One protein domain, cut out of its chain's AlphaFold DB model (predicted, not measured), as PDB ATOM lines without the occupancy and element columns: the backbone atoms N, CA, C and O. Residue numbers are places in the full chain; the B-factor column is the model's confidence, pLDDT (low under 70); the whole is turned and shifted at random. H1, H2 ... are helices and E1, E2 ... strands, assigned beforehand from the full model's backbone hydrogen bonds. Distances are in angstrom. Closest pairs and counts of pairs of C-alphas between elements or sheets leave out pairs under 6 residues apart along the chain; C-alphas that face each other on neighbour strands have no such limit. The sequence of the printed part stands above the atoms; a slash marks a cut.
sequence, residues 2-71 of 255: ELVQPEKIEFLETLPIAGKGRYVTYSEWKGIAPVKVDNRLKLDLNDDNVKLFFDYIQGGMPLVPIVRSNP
ATOM      1  N   GLU A   2     -41.707  75.273 151.156       93.31
ATOM      2  CA  GLU A   2     -42.828  76.215 151.151       93.31
ATOM      3  C   GLU A   2     -44.054  75.478 151.682       93.31
ATOM      4  O   GLU A   2     -44.348  74.375 151.227       93.31
ATOM      5  N   LEU A   3     -44.712  76.071 152.674       93.81
ATOM      6  CA  LEU A   3     -45.901  75.529 153.317       93.81
ATOM      7  C   LEU A   3     -47.051  76.512 153.110       93.81
ATOM      8  O   LEU A   3     -46.842  77.725 153.177       93.81
ATOM      9  N   VAL A   4     -48.248  75.999 152.847       92.81
ATOM     10  CA  VAL A   4     -49.439  76.810 152.569       92.81
ATOM     11  C   VAL A   4     -50.630  76.236 153.318       92.81
ATOM     12  O   VAL A   4     -50.762  75.020 153.431       92.81
ATOM     13  N   GLN A   5     -51.497  77.104 153.832       90.12
ATOM     14  CA  GLN A   5     -52.763  76.666 154.411       90.12
ATOM     15  C   GLN A   5     -53.683  76.142 153.295       90.12
ATOM     16  O   GLN A   5     -53.828  76.836 152.278       90.12
ATOM     17  N   PRO A   6     -54.295  74.952 153.438       90.19
ATOM     18  CA  PRO A   6     -55.088  74.333 152.377       90.19
ATOM     19  C   PRO A   6     -56.148  75.248 151.753       90.19
ATOM     20  O   PRO A   6     -56.309  75.252 150.538       90.19
ATOM     21  N   GLU A   7     -56.814  76.093 152.541       87.50
ATOM     22  CA  GLU A   7     -57.863  77.011 152.081       87.50
ATOM     23  C   GLU A   7     -57.366  78.128 151.151       87.50
ATOM     24  O   GLU A   7     -58.165  78.792 150.488       87.50
ATOM     25  N   LYS A   8     -56.052  78.371 151.097       88.88
ATOM     26  CA  LYS A   8     -55.455  79.326 150.152       88.88
ATOM     27  C   LYS A   8     -55.173  78.682 148.792       88.88
ATOM     28  O   LYS A   8     -54.882  79.411 147.840       88.88
ATOM     29  N   ILE A   9     -55.240  77.351 148.698       91.44
ATOM     30  CA  ILE A   9     -55.104  76.616 147.444       91.44
ATOM     31  C   ILE A   9     -56.471  76.587 146.759       91.44
ATOM     32  O   ILE A   9     -57.446  76.073 147.299       91.44
ATOM     33  N   GLU A  10     -56.557  77.158 145.559       89.75
ATOM     34  CA  GLU A  10     -57.778  77.086 144.758       89.75
ATOM     35  C   GLU A  10     -57.952  75.685 144.192       89.75
ATOM     36  O   GLU A  10     -57.110  75.180 143.441       89.75
ATOM     37  N   PHE A  11     -59.097  75.109 144.531       85.25
ATOM     38  CA  PHE A  11     -59.566  73.814 144.087       85.25
ATOM     39  C   PHE A  11     -61.063  73.908 143.749       85.25
ATOM     40  O   PHE A  11     -61.761  74.787 144.252       85.25
ATOM     41  N   LEU A  12     -61.538  73.051 142.841       62.31
ATOM     42  CA  LEU A  12     -62.853  73.181 142.198       62.31
ATOM     43  C   LEU A  12     -64.044  72.829 143.106       62.31
ATOM     44  O   LEU A  12     -65.178  73.142 142.750       62.31
ATOM     45  N   GLU A  13     -63.812  72.211 144.264       59.91
ATOM     46  CA  GLU A  13     -64.871  71.710 145.144       59.91
ATOM     47  C   GLU A  13     -64.782  72.305 146.553       59.91
ATOM     48  O   GLU A  13     -63.701  72.593 147.072       59.91
ATOM     49  N   THR A  14     -65.938  72.468 147.200       56.09
ATOM     50  CA  THR A  14     -66.021  72.824 148.619       56.09
ATOM     51  C   THR A  14     -65.487  71.678 149.471       56.09
ATOM     52  O   THR A  14     -66.075  70.599 149.502       56.09
ATOM     53  N   LEU A  15     -64.386  71.921 150.179       58.12
ATOM     54  CA  LEU A  15     -63.731  70.926 151.019       58.12
ATOM     55  C   LEU A  15     -64.452  70.786 152.372       58.12
ATOM     56  O   LEU A  15     -64.561  71.775 153.103       58.12
ATOM     57  N   PRO A  16     -64.905  69.583 152.769       52.16
ATOM     58  CA  PRO A  16     -65.275  69.331 154.152       52.16
ATOM     59  C   PRO A  16     -63.998  69.291 155.004       52.16
ATOM     60  O   PRO A  16     -63.212  68.348 154.933       52.16
ATOM     61  N   ILE A  17     -63.770  70.331 155.807       54.78
ATOM     62  CA  ILE A  17     -62.681  70.359 156.789       54.78
ATOM     63  C   ILE A  17     -63.127  69.511 157.983       54.78
ATOM     64  O   ILE A  17     -64.016  69.914 158.732       54.78
ATOM     65  N   ALA A  18     -62.538  68.332 158.168       47.53
ATOM     66  CA  ALA A  18     -62.855  67.474 159.303       47.53
ATOM     67  C   ALA A  18     -61.586  66.825 159.862       47.53
ATOM     68  O   ALA A  18     -61.037  65.904 159.272       47.53
ATOM     69  N   GLY A  19     -61.140  67.291 161.030       54.66
ATOM     70  CA  GLY A  19     -60.067  66.648 161.787       54.66
ATOM     71  C   GLY A  19     -59.538  67.518 162.923       54.66
ATOM     72  O   GLY A  19     -59.496  68.742 162.817       54.66
ATOM     73  N   LYS A  20     -59.117  66.891 164.028       55.69
ATOM     74  CA  LYS A  20     -58.251  67.550 165.019       55.69
ATOM     75  C   LYS A  20     -56.874  67.693 164.378       55.69
ATOM     76  O   LYS A  20     -56.323  66.692 163.931       55.69
ATOM     77  N   GLY A  21     -56.356  68.917 164.307       65.50
ATOM     78  CA  GLY A  21     -55.171  69.196 163.507       65.50
ATOM     79  C   GLY A  21     -53.956  68.370 163.925       65.50
ATOM     80  O   GLY A  21     -53.579  68.381 165.098       65.50
ATOM     81  N   ARG A  22     -53.335  67.657 162.979       74.12
ATOM     82  CA  ARG A  22     -52.040  67.011 163.218       74.12
ATOM     83  C   ARG A  22     -50.949  68.063 163.076       74.12
ATOM     84  O   ARG A  22     -50.697  68.551 161.976       74.12
ATOM     85  N   TYR A  23     -50.284  68.387 164.181       78.94
ATOM     86  CA  TYR A  23     -49.053  69.161 164.114       78.94
ATOM     87  C   TYR A  23     -47.930  68.290 163.536       78.94
ATOM     88  O   TYR A  23     -47.780  67.131 163.920       78.94
ATOM     89  N   VAL A  24     -47.171  68.855 162.602       87.25
ATOM     90  CA  VAL A  24     -46.036  68.209 161.941       87.25
ATOM     91  C   VAL A  24     -44.799  69.038 162.236       87.25
ATOM     92  O   VAL A  24     -44.788  70.249 162.001       87.25
ATOM     93  N   THR A  25     -43.767  68.381 162.750       90.81
ATOM     94  CA  THR A  25     -42.503  69.022 163.113       90.81
ATOM     95  C   THR A  25     -41.658  69.371 161.887       90.81
ATOM     96  O   THR A  25     -41.760  68.748 160.826       90.81
ATOM     97  N   TYR A  26     -40.762  70.347 162.023       91.06
ATOM     98  CA  TYR A  26     -39.829  70.757 160.969       91.06
ATOM     99  C   TYR A  26     -38.984  69.601 160.407       91.06
ATOM    100  O   TYR A  26     -38.695  69.565 159.207       91.06
ATOM    101  N   SER A  27     -38.595  68.639 161.246       89.75
ATOM    102  CA  SER A  27     -37.861  67.450 160.804       89.75
ATOM    103  C   SER A  27     -38.737  66.504 159.980       89.75
ATOM    104  O   SER A  27     -38.283  66.031 158.938       89.75
ATOM    105  N   GLU A  28     -39.986  66.273 160.394       91.50
ATOM    106  CA  GLU A  28     -40.950  65.439 159.665       91.50
ATOM    107  C   GLU A  28     -41.292  66.026 158.296       91.50
ATOM    108  O   GLU A  28     -41.368  65.283 157.316       91.50
ATOM    109  N   TRP A  29     -41.420  67.353 158.189       89.62
ATOM    110  CA  TRP A  29     -41.748  68.019 156.926       89.62
ATOM    111  C   TRP A  29     -40.787  67.686 155.778       89.62
ATOM    112  O   TRP A  29     -41.198  67.674 154.618       89.62
ATOM    113  N   LYS A  30     -39.520  67.378 156.079       83.75
ATOM    114  CA  LYS A  30     -38.515  67.008 155.068       83.75
ATOM    115  C   LYS A  30     -38.840  65.687 154.358       83.75
ATOM    116  O   LYS A  30     -38.321  65.460 153.270       83.75
ATOM    117  N   GLY A  31     -39.672  64.835 154.962       90.19
ATOM    118  CA  GLY A  31     -40.109  63.554 154.402       90.19
ATOM    119  C   GLY A  31     -41.507  63.569 153.778       90.19
ATOM    120  O   GLY A  31     -41.944  62.538 153.273       90.19
ATOM    121  N   ILE A  32     -42.223  64.696 153.816       93.06
ATOM    122  CA  ILE A  32     -43.604  64.789 153.324       93.06
ATOM    123  C   ILE A  32     -43.612  65.246 151.862       93.06
ATOM    124  O   ILE A  32     -42.966  66.229 151.498       93.06
ATOM    125  N   ALA A  33     -44.356  64.525 151.022       95.25
ATOM    126  CA  ALA A  33     -44.471  64.825 149.599       95.25
ATOM    127  C   ALA A  33     -45.182  66.175 149.361       95.25
ATOM    128  O   ALA A  33     -46.247  66.420 149.921       95.25
ATOM    129  N   PRO A  34     -44.634  67.076 148.530       95.81
ATOM    130  CA  PRO A  34     -45.272  68.359 148.278       95.81
ATOM    131  C   PRO A  34     -46.422  68.242 147.272       95.81
ATOM    132  O   PRO A  34     -46.289  67.604 146.227       95.81
ATOM    133  N   VAL A  35     -47.510  68.956 147.544       95.31
ATOM    134  CA  VAL A  35     -48.619  69.172 146.613       95.31
ATOM    135  C   VAL A  35     -48.176  70.115 145.494       95.31
ATOM    136  O   VAL A  35     -47.579  71.168 145.729       95.31
ATOM    137  N   LYS A  36     -48.483  69.754 144.255       95.25
ATOM    138  CA  LYS A  36     -48.222  70.562 143.067       95.25
ATOM    139  C   LYS A  36     -49.283  71.642 142.901       95.25
ATOM    140  O   LYS A  36     -50.481  71.354 142.857       95.25
ATOM    141  N   VAL A  37     -48.830  72.886 142.789       94.25
ATOM    142  CA  VAL A  37     -49.675  74.057 142.528       94.25
ATOM    143  C   VAL A  37     -49.048  74.949 141.463       94.25
ATOM    144  O   VAL A  37     -47.840  74.908 141.233       94.25
ATOM    145  N   ASP A  38     -49.836  75.812 140.836       91.75
ATOM    146  CA  ASP A  38     -49.303  76.852 139.961       91.75
ATOM    147  C   ASP A  38     -48.797  78.084 140.752       91.75
ATOM    148  O   ASP A  38     -48.820  78.181 141.988       91.75
ATOM    149  N   ASN A  39     -48.344  79.098 140.021       89.44
ATOM    150  CA  ASN A  39     -47.891  80.363 140.597       89.44
ATOM    151  C   ASN A  39     -49.017  81.261 141.159       89.44
ATOM    152  O   ASN A  39     -48.753  82.351 141.667       89.44
ATOM    153  N   ARG A  40     -50.271  80.822 141.075       91.00
ATOM    154  CA  ARG A  40     -51.463  81.447 141.656       91.00
ATOM    155  C   ARG A  40     -52.071  80.599 142.777       91.00
ATOM    156  O   ARG A  40     -53.174  80.923 143.224       91.00
ATOM    157  N   LEU A  41     -51.345  79.584 143.259       92.81
ATOM    158  CA  LEU A  41     -51.825  78.613 144.247       92.81
ATOM    159  C   LEU A  41     -53.075  77.863 143.771       92.81
ATOM    160  O   LEU A  41     -53.954  77.565 144.567       92.81
ATOM    161  N   LYS A  42     -53.196  77.580 142.476       92.56
ATOM    162  CA  LYS A  42     -54.206  76.665 141.950       92.56
ATOM    163  C   LYS A  42     -53.648  75.248 141.931       92.56
ATOM    164  O   LYS A  42     -52.505  75.058 141.515       92.56
ATOM    165  N   LEU A  43     -54.436  74.280 142.387       93.75
ATOM    166  CA  LEU A  43     -54.035  72.876 142.415       93.75
ATOM    167  C   LEU A  43     -53.816  72.327 140.994       93.75
ATOM    168  O   LEU A  43     -54.631  72.571 140.102       93.75
ATOM    169  N   ASP A  44     -52.735  71.571 140.793       92.56
ATOM    170  CA  ASP A  44     -52.555  70.740 139.596       92.56
ATOM    171  C   ASP A  44     -53.501  69.527 139.667       92.56
ATOM    172  O   ASP A  44     -53.455  68.759 140.629       92.56
ATOM    173  N   LEU A  45     -54.375  69.368 138.668       91.50
ATOM    174  CA  LEU A  45     -55.507  68.432 138.689       91.50
ATOM    175  C   LEU A  45     -55.157  67.001 138.242       91.50
ATOM    176  O   LEU A  45     -56.044  66.245 137.865       91.50
ATOM    177  N   ASN A  46     -53.882  66.615 138.274       91.12
ATOM    178  CA  ASN A  46     -53.498  65.209 138.158       91.12
ATOM    179  C   ASN A  46     -54.075  64.397 139.336       91.12
ATOM    180  O   ASN A  46     -53.899  64.798 140.489       91.12
ATOM    181  N   ASP A  47     -54.692  63.249 139.045       92.50
ATOM    182  CA  ASP A  47     -55.311  62.334 140.015       92.50
ATOM    183  C   ASP A  47     -54.440  62.063 141.255       92.50
ATOM    184  O   ASP A  47     -54.927  62.180 142.382       92.50
ATOM    185  N   ASP A  48     -53.141  61.790 141.081       95.12
ATOM    186  CA  ASP A  48     -52.222  61.520 142.198       95.12
ATOM    187  C   ASP A  48     -52.047  62.745 143.105       95.12
ATOM    188  O   ASP A  48     -51.981  62.634 144.331       95.12
ATOM    189  N   ASN A  49     -51.976  63.937 142.506       95.12
ATOM    190  CA  ASN A  49     -51.790  65.190 143.231       95.12
ATOM    191  C   ASN A  49     -53.066  65.620 143.962       95.12
ATOM    192  O   ASN A  49     -53.006  66.086 145.100       95.12
ATOM    193  N   VAL A  50     -54.219  65.429 143.316       93.81
ATOM    194  CA  VAL A  50     -55.537  65.655 143.914       93.81
ATOM    195  C   VAL A  50     -55.722  64.726 145.107       93.81
ATOM    196  O   VAL A  50     -56.022  65.200 146.202       93.81
ATOM    197  N   LYS A  51     -55.454  63.423 144.938       94.06
ATOM    198  CA  LYS A  51     -55.520  62.447 146.029       94.06
ATOM    199  C   LYS A  51     -54.608  62.844 147.194       94.06
ATOM    200  O   LYS A  51     -55.059  62.849 148.335       94.06
ATOM    201  N   LEU A  52     -53.358  63.219 146.914       95.00
ATOM    202  CA  LEU A  52     -52.403  63.647 147.939       95.00
ATOM    203  C   LEU A  52     -52.915  64.855 148.740       95.00
ATOM    204  O   LEU A  52     -52.841  64.867 149.968       95.00
ATOM    205  N   PHE A  53     -53.449  65.867 148.052       93.69
ATOM    206  CA  PHE A  53     -54.005  67.052 148.700       93.69
ATOM    207  C   PHE A  53     -55.208  66.705 149.589       93.69
ATOM    208  O   PHE A  53     -55.287  67.174 150.727       93.69
ATOM    209  N   PHE A  54     -56.102  65.832 149.115       91.50
ATOM    210  CA  PHE A  54     -57.228  65.340 149.907       91.50
ATOM    211  C   PHE A  54     -56.792  64.535 151.132       91.50
ATOM    212  O   PHE A  54     -57.341  64.765 152.210       91.50
ATOM    213  N   ASP A  55     -55.798  63.650 151.003       91.62
ATOM    214  CA  ASP A  55     -55.260  62.875 152.128       91.62
ATOM    215  C   ASP A  55     -54.771  63.822 153.251       91.62
ATOM    216  O   ASP A  55     -55.002  63.566 154.436       91.62
ATOM    217  N   TYR A  56     -54.157  64.961 152.902       91.50
ATOM    218  CA  TYR A  56     -53.722  65.970 153.879       91.50
ATOM    219  C   TYR A  56     -54.872  66.723 154.545       91.50
ATOM    220  O   TYR A  56     -54.841  66.936 155.761       91.50
ATOM    221  N   ILE A  57     -55.897  67.100 153.781       88.19
ATOM    222  CA  ILE A  57     -57.082  67.777 154.324       88.19
ATOM    223  C   ILE A  57     -57.850  66.841 155.262       88.19
ATOM    224  O   ILE A  57     -58.202  67.244 156.371       88.19
ATOM    225  N   GLN A  58     -58.055  65.583 154.862       86.62
ATOM    226  CA  GLN A  58     -58.695  64.556 155.694       86.62
ATOM    227  C   GLN A  58     -57.861  64.216 156.935       86.62
ATOM    228  O   GLN A  58     -58.409  63.930 157.998       86.62
ATOM    229  N   GLY A  59     -56.532  64.295 156.829       86.38
ATOM    230  CA  GLY A  59     -55.615  64.191 157.964       86.38
ATOM    231  C   GLY A  59     -55.626  65.406 158.902       86.38
ATOM    232  O   GLY A  59     -54.923  65.391 159.914       86.38
ATOM    233  N   GLY A  60     -56.389  66.458 158.583       86.06
ATOM    234  CA  GLY A  60     -56.474  67.683 159.372       86.06
ATOM    235  C   GLY A  60     -55.180  68.497 159.372       86.06
ATOM    236  O   GLY A  60     -54.866  69.144 160.366       86.06
ATOM    237  N   MET A  61     -54.373  68.444 158.312       88.38
ATOM    238  CA  MET A  61     -53.108  69.179 158.289       88.38
ATOM    239  C   MET A  61     -53.360  70.693 158.145       88.38
ATOM    240  O   MET A  61     -53.944  71.114 157.146       88.38
ATOM    241  N   PRO A  62     -52.915  71.538 159.101       86.81
ATOM    242  CA  PRO A  62     -53.157  72.987 159.052       86.81
ATOM    243  C   PRO A  62     -52.294  73.703 158.002       86.81
ATOM    244  O   PRO A  62     -52.584  74.823 157.593       86.81
ATOM    245  N   LEU A  63     -51.215  73.055 157.571       90.50
ATOM    246  CA  LEU A  63     -50.369  73.463 156.463       90.50
ATOM    247  C   LEU A  63     -50.120  72.247 155.581       90.50
ATOM    248  O   LEU A  63     -50.082  71.125 156.075       90.50
ATOM    249  N   VAL A  64     -49.884  72.474 154.296       92.50
ATOM    250  CA  VAL A  64     -49.410  71.453 153.360       92.50
ATOM    251  C   VAL A  64     -48.129  71.924 152.684       92.50
ATOM    252  O   VAL A  64     -47.998  73.121 152.402       92.50
ATOM    253  N   PRO A  65     -47.165  71.026 152.419       95.00
ATOM    254  CA  PRO A  65     -45.992  71.391 151.659       95.00
ATOM    255  C   PRO A  65     -46.393  71.522 150.200       95.00
ATOM    256  O   PRO A  65     -47.155  70.706 149.686       95.00
ATOM    257  N   ILE A  66     -45.875  72.543 149.529       95.50
ATOM    258  CA  ILE A  66     -46.158  72.758 148.115       95.50
ATOM    259  C   ILE A  66     -44.887  72.805 147.280       95.50
ATOM    260  O   ILE A  66     -43.812  73.201 147.736       95.50
ATOM    261  N   VAL A  67     -45.041  72.438 146.014       94.44
ATOM    262  CA  VAL A  67     -44.080  72.702 144.953       94.44
ATOM    263  C   VAL A  67     -44.811  73.394 143.813       94.44
ATOM    264  O   VAL A  67     -45.949  73.063 143.486       94.44
ATOM    265  N   ARG A  68     -44.162  74.393 143.216       90.25
ATOM    266  CA  ARG A  68     -44.742  75.130 142.098       90.25
ATOM    267  C   ARG A  68     -44.381  74.442 140.795       90.25
ATOM    268  O   ARG A  68     -43.205  74.371 140.442       90.25
ATOM    269  N   SER A  69     -45.388  73.954 140.090       75.06
ATOM    270  CA  SER A  69     -45.255  73.316 138.787       75.06
ATOM    271  C   SER A  69     -46.181  74.026 137.818       75.06
ATOM    272  O   SER A  69     -47.372  73.748 137.784       75.06
ATOM    273  N   ASN A  70     -45.634  75.019 137.119       65.75
ATOM    274  CA  ASN A  70     -46.019  75.465 135.778       65.75
ATOM    275  C   ASN A  70     -45.487  76.889 135.570       65.75
ATOM    276  O   ASN A  70     -45.909  77.812 136.280       65.75
ATOM    277  N   PRO A  71     -44.572  77.104 134.612       63.38
ATOM    278  CA  PRO A  71     -44.315  78.451 134.137       63.38
ATOM    279  C   PRO A  71     -45.591  79.000 133.475       63.38
ATOM    280  O   PRO A  71     -46.355  78.261 132.853       63.38
TER     281      PRO A  71
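What this domain is: This is residues 2 to 71 of the 255 residues of a protein of Magnetococcales bacterium (UniProt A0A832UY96). Little regular structure here: H2 packs on a small mixed sheet, E1 E3 E2, and a long link, residues 5 to 25, leads from E1 to tiny H1. The 70 printed residues run E1, H1, E2, H2, E3, class mixed, under half in named elements. The whole is compact: radius of gyration of the C-alphas 11.5 A, spans 31 by 27 by 19 A.

Where its parts are: Find C-alpha 2 at (-42.828, 76.215, 151.151), where E1, residues 2 to 4, begins. Next come H1, 26 to 29, E2, 35 to 37, and H2, 47 to 58, 16.2 A long. E3, 64 to 68, ends at (-44.742, 75.130, 142.098).

How they stand to each other: E3 is antiparallel to E1, N 4 and O 64 2.9 A apart. E2 and E3, parallel, with H2 between, make a strand-helix-strand unit; N 35 and O 65 are 2.8 A apart. H2 is on the sheet, C-alphas 49 and 35 closest to E2 at 6.1 A. In H2 every O i to N i+4 pair is within hydrogen-bond range.

The domain as a whole: The printed part has no cut; pLDDT is under 70 in residues 12 to 21 and 70 to 71.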